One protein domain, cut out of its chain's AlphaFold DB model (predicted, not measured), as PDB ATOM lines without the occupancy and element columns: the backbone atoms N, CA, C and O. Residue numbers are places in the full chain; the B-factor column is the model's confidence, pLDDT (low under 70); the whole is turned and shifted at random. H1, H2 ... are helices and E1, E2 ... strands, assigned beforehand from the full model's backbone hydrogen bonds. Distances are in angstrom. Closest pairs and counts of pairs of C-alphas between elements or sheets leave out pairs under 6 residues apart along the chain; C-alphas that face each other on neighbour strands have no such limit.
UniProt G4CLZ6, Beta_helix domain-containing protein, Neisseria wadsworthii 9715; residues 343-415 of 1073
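AT A GLANCE: This is residues 343 to 415 of the 1073 residues of the protein "Beta_helix domain-containing protein" of Neisseria wadsworthii 9715 (UniProt G4CLZ6). What does the model look like? A four-stranded sheet is strongly twisted and curled like part of a barrel, and helix H2 packs on one face of it, reaching toward both of its edge strands, E1 and E3. Helix H1 only grazes the sheet near E1 and E2, and the short strand E5 ends the printed part beyond the sheet. How is it made up and how large is it? The printed part has 73 residues, with two named helices and then five named strands along the chain, in a mixed class; the sheet's order is E1, E2, E4, E3, antiparallel throughout. It is compact and rounded, with a radius of gyration of the C-alphas of 11.1 A and spans of 29 by 25 by 20 A.

HOW THE PARTS SIT: How do the strands pair? E1, residues 377 to 381, and E2, residues 386 to 391, form an antiparallel hairpin, with N 378 and O 389 2.9 A apart. E4, residues 404 to 408, is the antiparallel neighbour of E2, with N 390 and O 407 2.9 A apart. E3, residues 397 to 401, and E4 form the other antiparallel hairpin, with N 406 and O 399 2.8 A apart. How do the helices stand to the sheet? H2, residues 362 to 371, is on one face of the sheet at a height over the sheet of 7.5 A, two layers, a helix on a sheet; its closest C-alphas to E3 are those of Ala 366 and Trp 401, 4.8 A, and to E1 those of Ala 365 and Ile 378, 6.6 A. It lies only just over E4, with 3 of its C-alphas, and runs slantwise to the strands, at 47 degrees to E4 on the local plane. H1, residues 343 to 349, only grazes the sheet with residues 345 to 349, and in both helices every O i to N i+4 pair is within hydrogen-bond range. Where is the last strand? E5, residues 413 to 415, pairs with no named strand; its closest C-alphas to E2 are those of Ser 415 and Thr 387, 7.1 A.

IN THESE COORDINATES: Where do the elements begin and end? H1 begins at C-alpha 343, (133.706, 112.368, 130.149), and E5 ends at C-alpha 415, (133.813, 111.570, 112.762). How long are the longer ones? From first to last C-alpha, E2 measures 16.6 A, H2 14.1 A, E3 and E4 13.0 A each, and E1 12.8 A.

THE WHOLE: Which link is long? That from H1 to H2 is, with 12 residues, 350 to 361; of these, 358 to 359 pair, parallel, with 379 to 380 of E1. Is anything cut or uncertain? The printed part has no cut, its mean pLDDT is 91.8, and no printed residue is under 70.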
ATOM      1  N   SER A 343     133.159 112.882 128.886       87.38
ATOM      2  CA  SER A 343     133.706 112.368 130.149       87.38
ATOM      3  C   SER A 343     133.689 110.837 130.225       87.38
ATOM      4  O   SER A 343     134.704 110.238 130.584       87.38
ATOM      5  N   ALA A 344     132.573 110.202 129.849       87.62
ATOM      6  CA  ALA A 344     132.432 108.746 129.822       87.62
ATOM      7  C   ALA A 344     133.278 108.098 128.709       87.62
ATOM      8  O   ALA A 344     133.846 107.018 128.908       87.62
ATOM      9  N   PHE A 345     133.431 108.766 127.561       90.25
ATOM     10  CA  PHE A 345     134.325 108.312 126.495       90.25
ATOM     11  C   PHE A 345     135.792 108.351 126.947       90.25
ATOM     12  O   PHE A 345     136.514 107.364 126.775       90.25
ATOM     13  N   VAL A 346     136.219 109.458 127.569       91.31
ATOM     14  CA  VAL A 346     137.570 109.628 128.127       91.31
ATOM     15  C   VAL A 346     137.861 108.555 129.174       91.31
ATOM     16  O   VAL A 346     138.868 107.862 129.039       91.31
ATOM     17  N   SER A 347     136.984 108.350 130.163       89.88
ATOM     18  CA  SER A 347     137.207 107.351 131.221       89.88
ATOM     19  C   SER A 347     137.252 105.906 130.713       89.88
ATOM     20  O   SER A 347     137.831 105.050 131.377       89.88
ATOM     21  N   SER A 348     136.652 105.634 129.550       90.06
ATOM     22  CA  SER A 348     136.593 104.293 128.949       90.06
ATOM     23  C   SER A 348     137.727 104.005 127.957       90.06
ATOM     24  O   SER A 348     138.045 102.840 127.727       90.06
ATOM     25  N   ASN A 349     138.337 105.036 127.353       90.88
ATOM     26  CA  ASN A 349     139.317 104.869 126.267       90.88
ATOM     27  C   ASN A 349     140.707 105.470 126.563       90.88
ATOM     28  O   ASN A 349     141.688 105.033 125.961       90.88
ATOM     29  N   VAL A 350     140.831 106.443 127.473       92.38
ATOM     30  CA  VAL A 350     142.129 107.017 127.876       92.38
ATOM     31  C   VAL A 350     142.669 106.253 129.096       92.38
ATOM     32  O   VAL A 350     141.954 106.128 130.090       92.38
ATOM     33  N   PRO A 351     143.923 105.758 129.084       91.69
ATOM     34  CA  PRO A 351     144.491 105.064 130.238       91.69
ATOM     35  C   PRO A 351     144.541 105.954 131.488       91.69
ATOM     36  O   PRO A 351     144.963 107.110 131.424       91.69
ATOM     37  N   SER A 352     144.153 105.400 132.642       87.50
ATOM     38  CA  SER A 352     144.116 106.139 133.912       87.50
ATOM     39  C   SER A 352     145.475 106.774 134.244       87.50
ATOM     40  O   SER A 352     146.510 106.106 134.222       87.50
ATOM     41  N   GLY A 353     145.470 108.080 134.525       82.25
ATOM     42  CA  GLY A 353     146.671 108.873 134.813       82.25
ATOM     43  C   GLY A 353     147.513 109.292 133.596       82.25
ATOM     44  O   GLY A 353     148.541 109.943 133.781       82.25
ATOM     45  N   ALA A 354     147.120 108.958 132.361       88.06
ATOM     46  CA  ALA A 354     147.847 109.376 131.160       88.06
ATOM     47  C   ALA A 354     147.586 110.850 130.783       88.06
ATOM     48  O   ALA A 354     146.516 111.399 131.042       88.06
ATOM     49  N   SER A 355     148.554 111.503 130.126       89.69
ATOM     50  CA  SER A 355     148.413 112.899 129.689       89.69
ATOM     51  C   SER A 355     147.537 113.015 128.436       89.69
ATOM     52  O   SER A 355     147.941 112.610 127.339       89.69
ATOM     53  N   TYR A 356     146.354 113.610 128.595       94.00
ATOM     54  CA  TYR A 356     145.402 113.871 127.516       94.00
ATOM     55  C   TYR A 356     144.955 115.339 127.461       94.00
ATOM     56  O   TYR A 356     145.193 116.118 128.383       94.00
ATOM     57  N   THR A 357     144.297 115.702 126.364       96.06
ATOM     58  CA  THR A 357     143.493 116.922 126.221       96.06
ATOM     59  C   THR A 357     142.250 116.594 125.402       96.06
ATOM     60  O   THR A 357     142.290 115.679 124.576       96.06
ATOM     61  N   VAL A 358     141.173 117.351 125.603       96.00
ATOM     62  CA  VAL A 358     140.020 117.385 124.690       96.00
ATOM     63  C   VAL A 358     140.162 118.615 123.787       96.00
ATOM     64  O   VAL A 358     140.659 119.645 124.243       96.00
ATOM     65  N   VAL A 359     139.779 118.498 122.516       95.38
ATOM     66  CA  VAL A 359     139.770 119.575 121.505       95.38
ATOM     67  C   VAL A 359     138.638 119.344 120.498       95.38
ATOM     68  O   VAL A 359     138.184 118.213 120.354       95.38
ATOM     69  N   LYS A 360     138.209 120.366 119.750       90.75
ATOM     70  CA  LYS A 360     137.053 120.247 118.841       90.75
ATOM     71  C   LYS A 360     137.355 119.666 117.460       90.75
ATOM     72  O   LYS A 360     136.443 119.256 116.755       90.75
ATOM     73  N   ASN A 361     138.612 119.698 117.015       92.94
ATOM     74  CA  ASN A 361     138.981 119.366 115.634       92.94
ATOM     75  C   ASN A 361     140.490 119.101 115.468       92.94
ATOM     76  O   ASN A 361     141.298 119.374 116.363       92.94
ATOM     77  N   ALA A 362     140.882 118.615 114.287       93.75
ATOM     78  CA  ALA A 362     142.272 118.315 113.940       93.75
ATOM     79  C   ALA A 362     143.217 119.536 113.981       93.75
ATOM     80  O   ALA A 362     144.407 119.375 114.261       93.75
ATOM     81  N   ALA A 363     142.728 120.761 113.754       93.00
ATOM     82  CA  ALA A 363     143.561 121.966 113.859       93.00
ATOM     83  C   ALA A 363     143.874 122.357 115.309       93.00
ATOM     84  O   ALA A 363     144.988 122.788 115.614       93.00
ATOM     85  N   GLU A 364     142.923 122.193 116.223       94.88
ATOM     86  CA  GLU A 364     143.163 122.347 117.658       94.88
ATOM     87  C   GLU A 364     144.055 121.223 118.200       94.88
ATOM     88  O   GLU A 364     144.976 121.504 118.967       94.88
ATOM     89  N   ALA A 365     143.881 119.987 117.721       94.88
ATOM     90  CA  ALA A 365     144.794 118.880 118.008       94.88
ATOM     91  C   ALA A 365     146.236 119.197 117.566       94.88
ATOM     92  O   ALA A 365     147.182 119.012 118.337       94.88
ATOM     93  N   ALA A 366     146.407 119.765 116.366       94.19
ATOM     94  CA  ALA A 366     147.701 120.216 115.861       94.19
ATOM     95  C   ALA A 366     148.342 121.297 116.751       94.19
ATOM     96  O   ALA A 366     149.528 121.199 117.083       94.19
ATOM     97  N   LYS A 367     147.558 122.295 117.186       94.19
ATOM     98  CA  LYS A 367     148.003 123.352 118.113       94.19
ATOM     99  C   LYS A 367     148.405 122.777 119.477       94.19
ATOM    100  O   LYS A 367     149.480 123.103 119.977       94.19
ATOM    101  N   ALA A 368     147.597 121.886 120.055       93.75
ATOM    102  CA  ALA A 368     147.867 121.269 121.355       93.75
ATOM    103  C   ALA A 368     149.126 120.381 121.339       93.75
ATOM    104  O   ALA A 368     149.970 120.476 122.232       93.75
ATOM    105  N   ALA A 369     149.303 119.568 120.293       93.31
ATOM    106  CA  ALA A 369     150.487 118.728 120.107       93.31
ATOM    107  C   ALA A 369     151.783 119.527 119.866       93.31
ATOM    108  O   ALA A 369     152.868 119.045 120.198       93.31
ATOM    109  N   ALA A 370     151.681 120.726 119.282       91.88
ATOM    110  CA  ALA A 370     152.802 121.653 119.134       91.88
ATOM    111  C   ALA A 370     153.128 122.380 120.453       91.88
ATOM    112  O   ALA A 370     154.300 122.525 120.792       91.88
ATOM    113  N   GLY A 371     152.105 122.788 121.215       89.94
ATOM    114  CA  GLY A 371     152.264 123.464 122.507       89.94
ATOM    115  C   GLY A 371     152.746 122.560 123.650       89.94
ATOM    116  O   GLY A 371     153.376 123.051 124.583       89.94
ATOM    117  N   ASN A 372     152.493 121.246 123.589       87.50
ATOM    118  CA  ASN A 372     152.898 120.293 124.625       87.50
ATOM    119  C   ASN A 372     153.576 119.040 124.038       87.50
ATOM    120  O   ASN A 372     152.933 118.077 123.611       87.50
ATOM    121  N   SER A 373     154.910 119.009 124.092       82.81
ATOM    122  CA  SER A 373     155.718 117.873 123.630       82.81
ATOM    123  C   SER A 373     155.517 116.588 124.454       82.81
ATOM    124  O   SER A 373     155.678 115.492 123.906       82.81
ATOM    125  N   GLY A 374     155.116 116.704 125.727       87.06
ATOM    126  CA  GLY A 374     154.859 115.596 126.658       87.06
ATOM    127  C   GLY A 374     153.446 115.000 126.595       87.06
ATOM    128  O   GLY A 374     153.180 113.989 127.248       87.06
ATOM    129  N   LEU A 375     152.544 115.591 125.806       91.38
ATOM    130  CA  LEU A 375     151.187 115.088 125.577       91.38
ATOM    131  C   LEU A 375     151.221 113.697 124.916       91.38
ATOM    132  O   LEU A 375     151.999 113.484 123.979       91.38
ATOM    133  N   LYS A 376     150.398 112.755 125.396       94.00
ATOM    134  CA  LYS A 376     150.340 111.366 124.901       94.00
ATOM    135  C   LYS A 376     149.054 111.035 124.154       94.00
ATOM    136  O   LYS A 376     149.115 110.284 123.182       94.00
ATOM    137  N   HIS A 377     147.937 111.620 124.569       96.31
ATOM    138  CA  HIS A 377     146.621 111.398 123.981       96.31
ATOM    139  C   HIS A 377     145.948 112.726 123.622       96.31
ATOM    140  O   HIS A 377     146.157 113.743 124.283       96.31
ATOM    141  N   ILE A 378     145.127 112.715 122.579       96.69
ATOM    142  CA  ILE A 378     144.216 113.806 122.224       96.69
ATOM    143  C   ILE A 378     142.863 113.164 121.941       96.69
ATOM    144  O   ILE A 378     142.791 112.229 121.147       96.69
ATOM    145  N   VAL A 379     141.801 113.655 122.572       96.69
ATOM    146  CA  VAL A 379     140.426 113.321 122.193       96.69
ATOM    147  C   VAL A 379     139.886 114.484 121.374       96.69
ATOM    148  O   VAL A 379     139.788 115.603 121.876       96.69
ATOM    149  N   ILE A 380     139.572 114.223 120.108       95.12
ATOM    150  CA  ILE A 380     138.754 115.129 119.301       95.12
ATOM    151  C   ILE A 380     137.292 114.851 119.660       95.12
ATOM    152  O   ILE A 380     136.903 113.684 119.695       95.12
ATOM    153  N   SER A 381     136.528 115.898 119.969       91.38
ATOM    154  CA  SER A 381     135.138 115.822 120.426       91.38
ATOM    155  C   SER A 381     134.350 117.071 120.027       91.38
ATOM    156  O   SER A 381     134.789 118.188 120.312       91.38
ATOM    157  N   ASP A 382     133.190 116.898 119.392       80.50
ATOM    158  CA  ASP A 382     132.194 117.965 119.201       80.50
ATOM    159  C   ASP A 382     131.241 118.091 120.410       80.50
ATOM    160  O   ASP A 382     130.811 119.194 120.749       80.50
ATOM    161  N   GLY A 383     131.012 116.974 121.100       81.81
ATOM    162  CA  GLY A 383     130.151 116.795 122.270       81.81
ATOM    163  C   GLY A 383     129.542 115.391 122.283       81.81
ATOM    164  O   GLY A 383     129.503 114.744 123.336       81.81
ATOM    165  N   ASP A 384     129.208 114.909 121.085       76.81
ATOM    166  CA  ASP A 384     128.417 113.713 120.799       76.81
ATOM    167  C   ASP A 384     129.304 112.587 120.241       76.81
ATOM    168  O   ASP A 384     129.246 111.442 120.695       76.81
ATOM    169  N   HIS A 385     130.204 112.947 119.320       86.31
ATOM    170  CA  HIS A 385     131.127 112.062 118.619       86.31
ATOM    171  C   HIS A 385     132.557 112.275 119.110       86.31
ATOM    172  O   HIS A 385     133.023 113.405 119.281       86.31
ATOM    173  N   HIS A 386     133.305 111.180 119.272       90.12
ATOM    174  CA  HIS A 386     134.647 111.223 119.857       90.12
ATOM    175  C   HIS A 386     135.658 110.425 119.042       90.12
ATOM    176  O   HIS A 386     135.371 109.348 118.525       90.12
ATOM    177  N   THR A 387     136.892 110.916 118.949       94.81
ATOM    178  CA  THR A 387     138.003 110.179 118.331       94.81
ATOM    179  C   THR A 387     139.272 110.325 119.160       94.81
ATOM    180  O   THR A 387     139.803 111.424 119.331       94.81
ATOM    181  N   LEU A 388     139.785 109.198 119.660       95.88
ATOM    182  CA  LEU A 388     141.034 109.137 120.418       95.88
ATOM    183  C   LEU A 388     142.242 108.985 119.483       95.88
ATOM    184  O   LEU A 388     142.413 107.960 118.825       95.88
ATOM    185  N   PHE A 389     143.130 109.973 119.516       97.00
ATOM    186  CA  PHE A 389     144.457 109.933 118.915       97.00
ATOM    187  C   PHE A 389     145.519 109.638 119.978       97.00
ATOM    188  O   PHE A 389     145.569 110.294 121.018       97.00
ATOM    189  N   THR A 390     146.422 108.694 119.700       96.25
ATOM    190  CA  THR A 390     147.532 108.330 120.598       96.25
ATOM    191  C   THR A 390     148.892 108.515 119.921       96.25
ATOM    192  O   THR A 390     149.127 108.063 118.798       96.25
ATOM    193  N   LYS A 391     149.814 109.189 120.617       95.12
ATOM    194  CA  LYS A 391     151.146 109.548 120.113       95.12
ATOM    195  C   LYS A 391     152.050 108.321 119.996       95.12
ATOM    196  O   LYS A 391     152.351 107.669 120.993       95.12
ATOM    197  N   GLY A 392     152.525 108.047 118.785       92.62
ATOM    198  CA  GLY A 392     153.340 106.875 118.454       92.62
ATOM    199  C   GLY A 392     152.544 105.594 118.176       92.62
ATOM    200  O   GLY A 392     153.160 104.573 117.882       92.62
ATOM    201  N   ALA A 393     151.209 105.633 118.238       90.94
ATOM    202  CA  ALA A 393     150.365 104.520 117.813       90.94
ATOM    203  C   ALA A 393     150.190 104.491 116.282       90.94
ATOM    204  O   ALA A 393     150.266 105.525 115.614       90.94
ATOM    205  N   GLY A 394     149.917 103.300 115.744       90.94
ATOM    206  CA  GLY A 394     149.240 103.145 114.454       90.94
ATOM    207  C   GLY A 394     147.717 103.244 114.612       90.94
ATOM    208  O   GLY A 394     147.221 103.548 115.696       90.94
ATOM    209  N   GLY A 395     146.982 102.965 113.539       92.38
ATOM    210  CA  GLY A 395     145.518 102.972 113.519       92.38
ATOM    211  C   GLY A 395     144.984 102.938 112.087       92.38
ATOM    212  O   GLY A 395     145.768 102.806 111.145       92.38
ATOM    213  N   ASP A 396     143.672 103.097 111.925       95.56
ATOM    214  CA  ASP A 396     143.033 103.249 110.606       95.56
ATOM    215  C   ASP A 396     143.441 104.571 109.933       95.56
ATOM    216  O   ASP A 396     143.535 104.666 108.708       95.56
ATOM    217  N   TYR A 397     143.713 105.591 110.753       95.94
ATOM    218  CA  TYR A 397     144.260 106.876 110.340       95.94
ATOM    219  C   TYR A 397     145.522 107.198 111.140       95.94
ATOM    220  O   TYR A 397     145.588 106.977 112.351       95.94
ATOM    221  N   THR A 398     146.529 107.752 110.461       95.56
ATOM    222  CA  THR A 398     147.736 108.286 111.102       95.56
ATOM    223  C   THR A 398     148.066 109.661 110.538       95.56
ATOM    224  O   THR A 398     147.986 109.892 109.332       95.56
ATOM    225  N   THR A 399     148.441 110.585 111.416       94.81
ATOM    226  CA  THR A 399     148.750 111.977 111.069       94.81
ATOM    227  C   THR A 399     149.972 112.480 111.836       94.81
ATOM    228  O   THR A 399     150.475 111.804 112.738       94.81
ATOM    229  N   LYS A 400     150.493 113.654 111.470       93.75
ATOM    230  CA  LYS A 400     151.641 114.286 112.134       93.75
ATOM    231  C   LYS A 400     151.248 115.639 112.707       93.75
ATOM    232  O   LYS A 400     150.869 116.543 111.968       93.75
ATOM    233  N   TRP A 401     151.408 115.779 114.019       93.44
ATOM    234  CA  TRP A 401     151.121 117.003 114.759       93.44
ATOM    235  C   TRP A 401     152.264 117.298 115.736       93.44
ATOM    236  O   TRP A 401     152.655 116.440 116.541       93.44
ATOM    237  N   GLY A 402     152.821 118.508 115.649       86.12
ATOM    238  CA  GLY A 402     154.099 118.837 116.278       86.12
ATOM    239  C   GLY A 402     155.209 117.890 115.798       86.12
ATOM    240  O   GLY A 402     155.283 117.541 114.623       86.12
ATOM    241  N   SER A 403     156.044 117.420 116.724       82.81
ATOM    242  CA  SER A 403     157.070 116.396 116.465       82.81
ATOM    243  C   SER A 403     156.557 114.946 116.535       82.81
ATOM    244  O   SER A 403     157.353 114.013 116.445       82.81
ATOM    245  N   GLY A 404     155.251 114.726 116.737       88.38
ATOM    246  CA  GLY A 404     154.664 113.396 116.907       88.38
ATOM    247  C   GLY A 404     153.928 112.883 115.671       88.38
ATOM    248  O   GLY A 404     153.180 113.627 115.038       88.38
ATOM    249  N   THR A 405     154.067 111.587 115.391       94.88
ATOM    250  CA  THR A 405     153.038 110.823 114.665       94.88
ATOM    251  C   THR A 405     151.945 110.421 115.658       94.88
ATOM    252  O   THR A 405     152.258 110.024 116.783       94.88
ATOM    253  N   TRP A 406     150.683 110.507 115.252       96.38
ATOM    254  CA  TRP A 406     149.509 110.180 116.059       96.38
ATOM    255  C   TRP A 406     148.609 109.224 115.279       96.38
ATOM    256  O   TRP A 406     148.320 109.490 114.113       96.38
ATOM    257  N   GLY A 407     148.188 108.130 115.911       96.62
ATOM    258  CA  GLY A 407     147.277 107.141 115.330       96.62
ATOM    259  C   GLY A 407     145.904 107.173 115.992       96.62
ATOM    260  O   GLY A 407     145.822 107.374 117.207       96.62
ATOM    261  N   ALA A 408     144.854 106.974 115.196       96.50
ATOM    262  CA  ALA A 408     143.469 106.835 115.635       96.50
ATOM    263  C   ALA A 408     142.820 105.598 114.996       96.50
ATOM    264  O   ALA A 408     143.111 105.255 113.847       96.50
ATOM    265  N   THR A 409     141.925 104.959 115.747       95.00
ATOM    266  CA  THR A 409     141.175 103.769 115.323       95.00
ATOM    267  C   THR A 409     139.690 104.019 115.544       95.00
ATOM    268  O   THR A 409     139.285 104.361 116.654       95.00
ATOM    269  N   PHE A 410     138.895 103.823 114.499       94.50
ATOM    270  CA  PHE A 410     137.441 103.969 114.505       94.50
ATOM    271  C   PHE A 410     136.797 102.597 114.722       94.50
ATOM    272  O   PHE A 410     137.295 101.590 114.204       94.50
ATOM    273  N   LYS A 411     135.722 102.544 115.508       88.44
ATOM    274  CA  LYS A 411     135.010 101.302 115.856       88.44
ATOM    275  C   LYS A 411     133.565 101.332 115.383       88.44
ATOM    276  O   LYS A 411     133.139 100.373 114.760       88.44
ATOM    277  N   ASP A 412     132.880 102.430 115.686       87.81
ATOM    278  CA  ASP A 412     131.426 102.549 115.585       87.81
ATOM    279  C   ASP A 412     131.049 103.466 114.403       87.81
ATOM    280  O   ASP A 412     130.335 103.054 113.496       87.81
ATOM    281  N   SER A 413     131.641 104.664 114.330       93.62
ATOM    282  CA  SER A 413     131.535 105.572 113.178       93.62
ATOM    283  C   SER A 413     132.810 106.410 112.978       93.62
ATOM    284  O   SER A 413     133.758 106.341 113.772       93.62
ATOM    285  N   VAL A 414     132.888 107.158 111.870       96.94
ATOM    286  CA  VAL A 414     134.063 107.955 111.481       96.94
ATOM    287  C   VAL A 414     133.738 109.453 111.504       96.94
ATOM    288  O   VAL A 414     133.244 110.011 110.524       96.94
ATOM    289  N   SER A 415     134.057 110.127 112.613       94.75
ATOM    290  CA  SER A 415     133.813 111.570 112.762       94.75
ATOM    291  C   SER A 415     134.694 112.425 111.846       94.75
ATOM    292  O   SER A 415     135.927 112.359 111.875       94.75
TER     293      SER A 415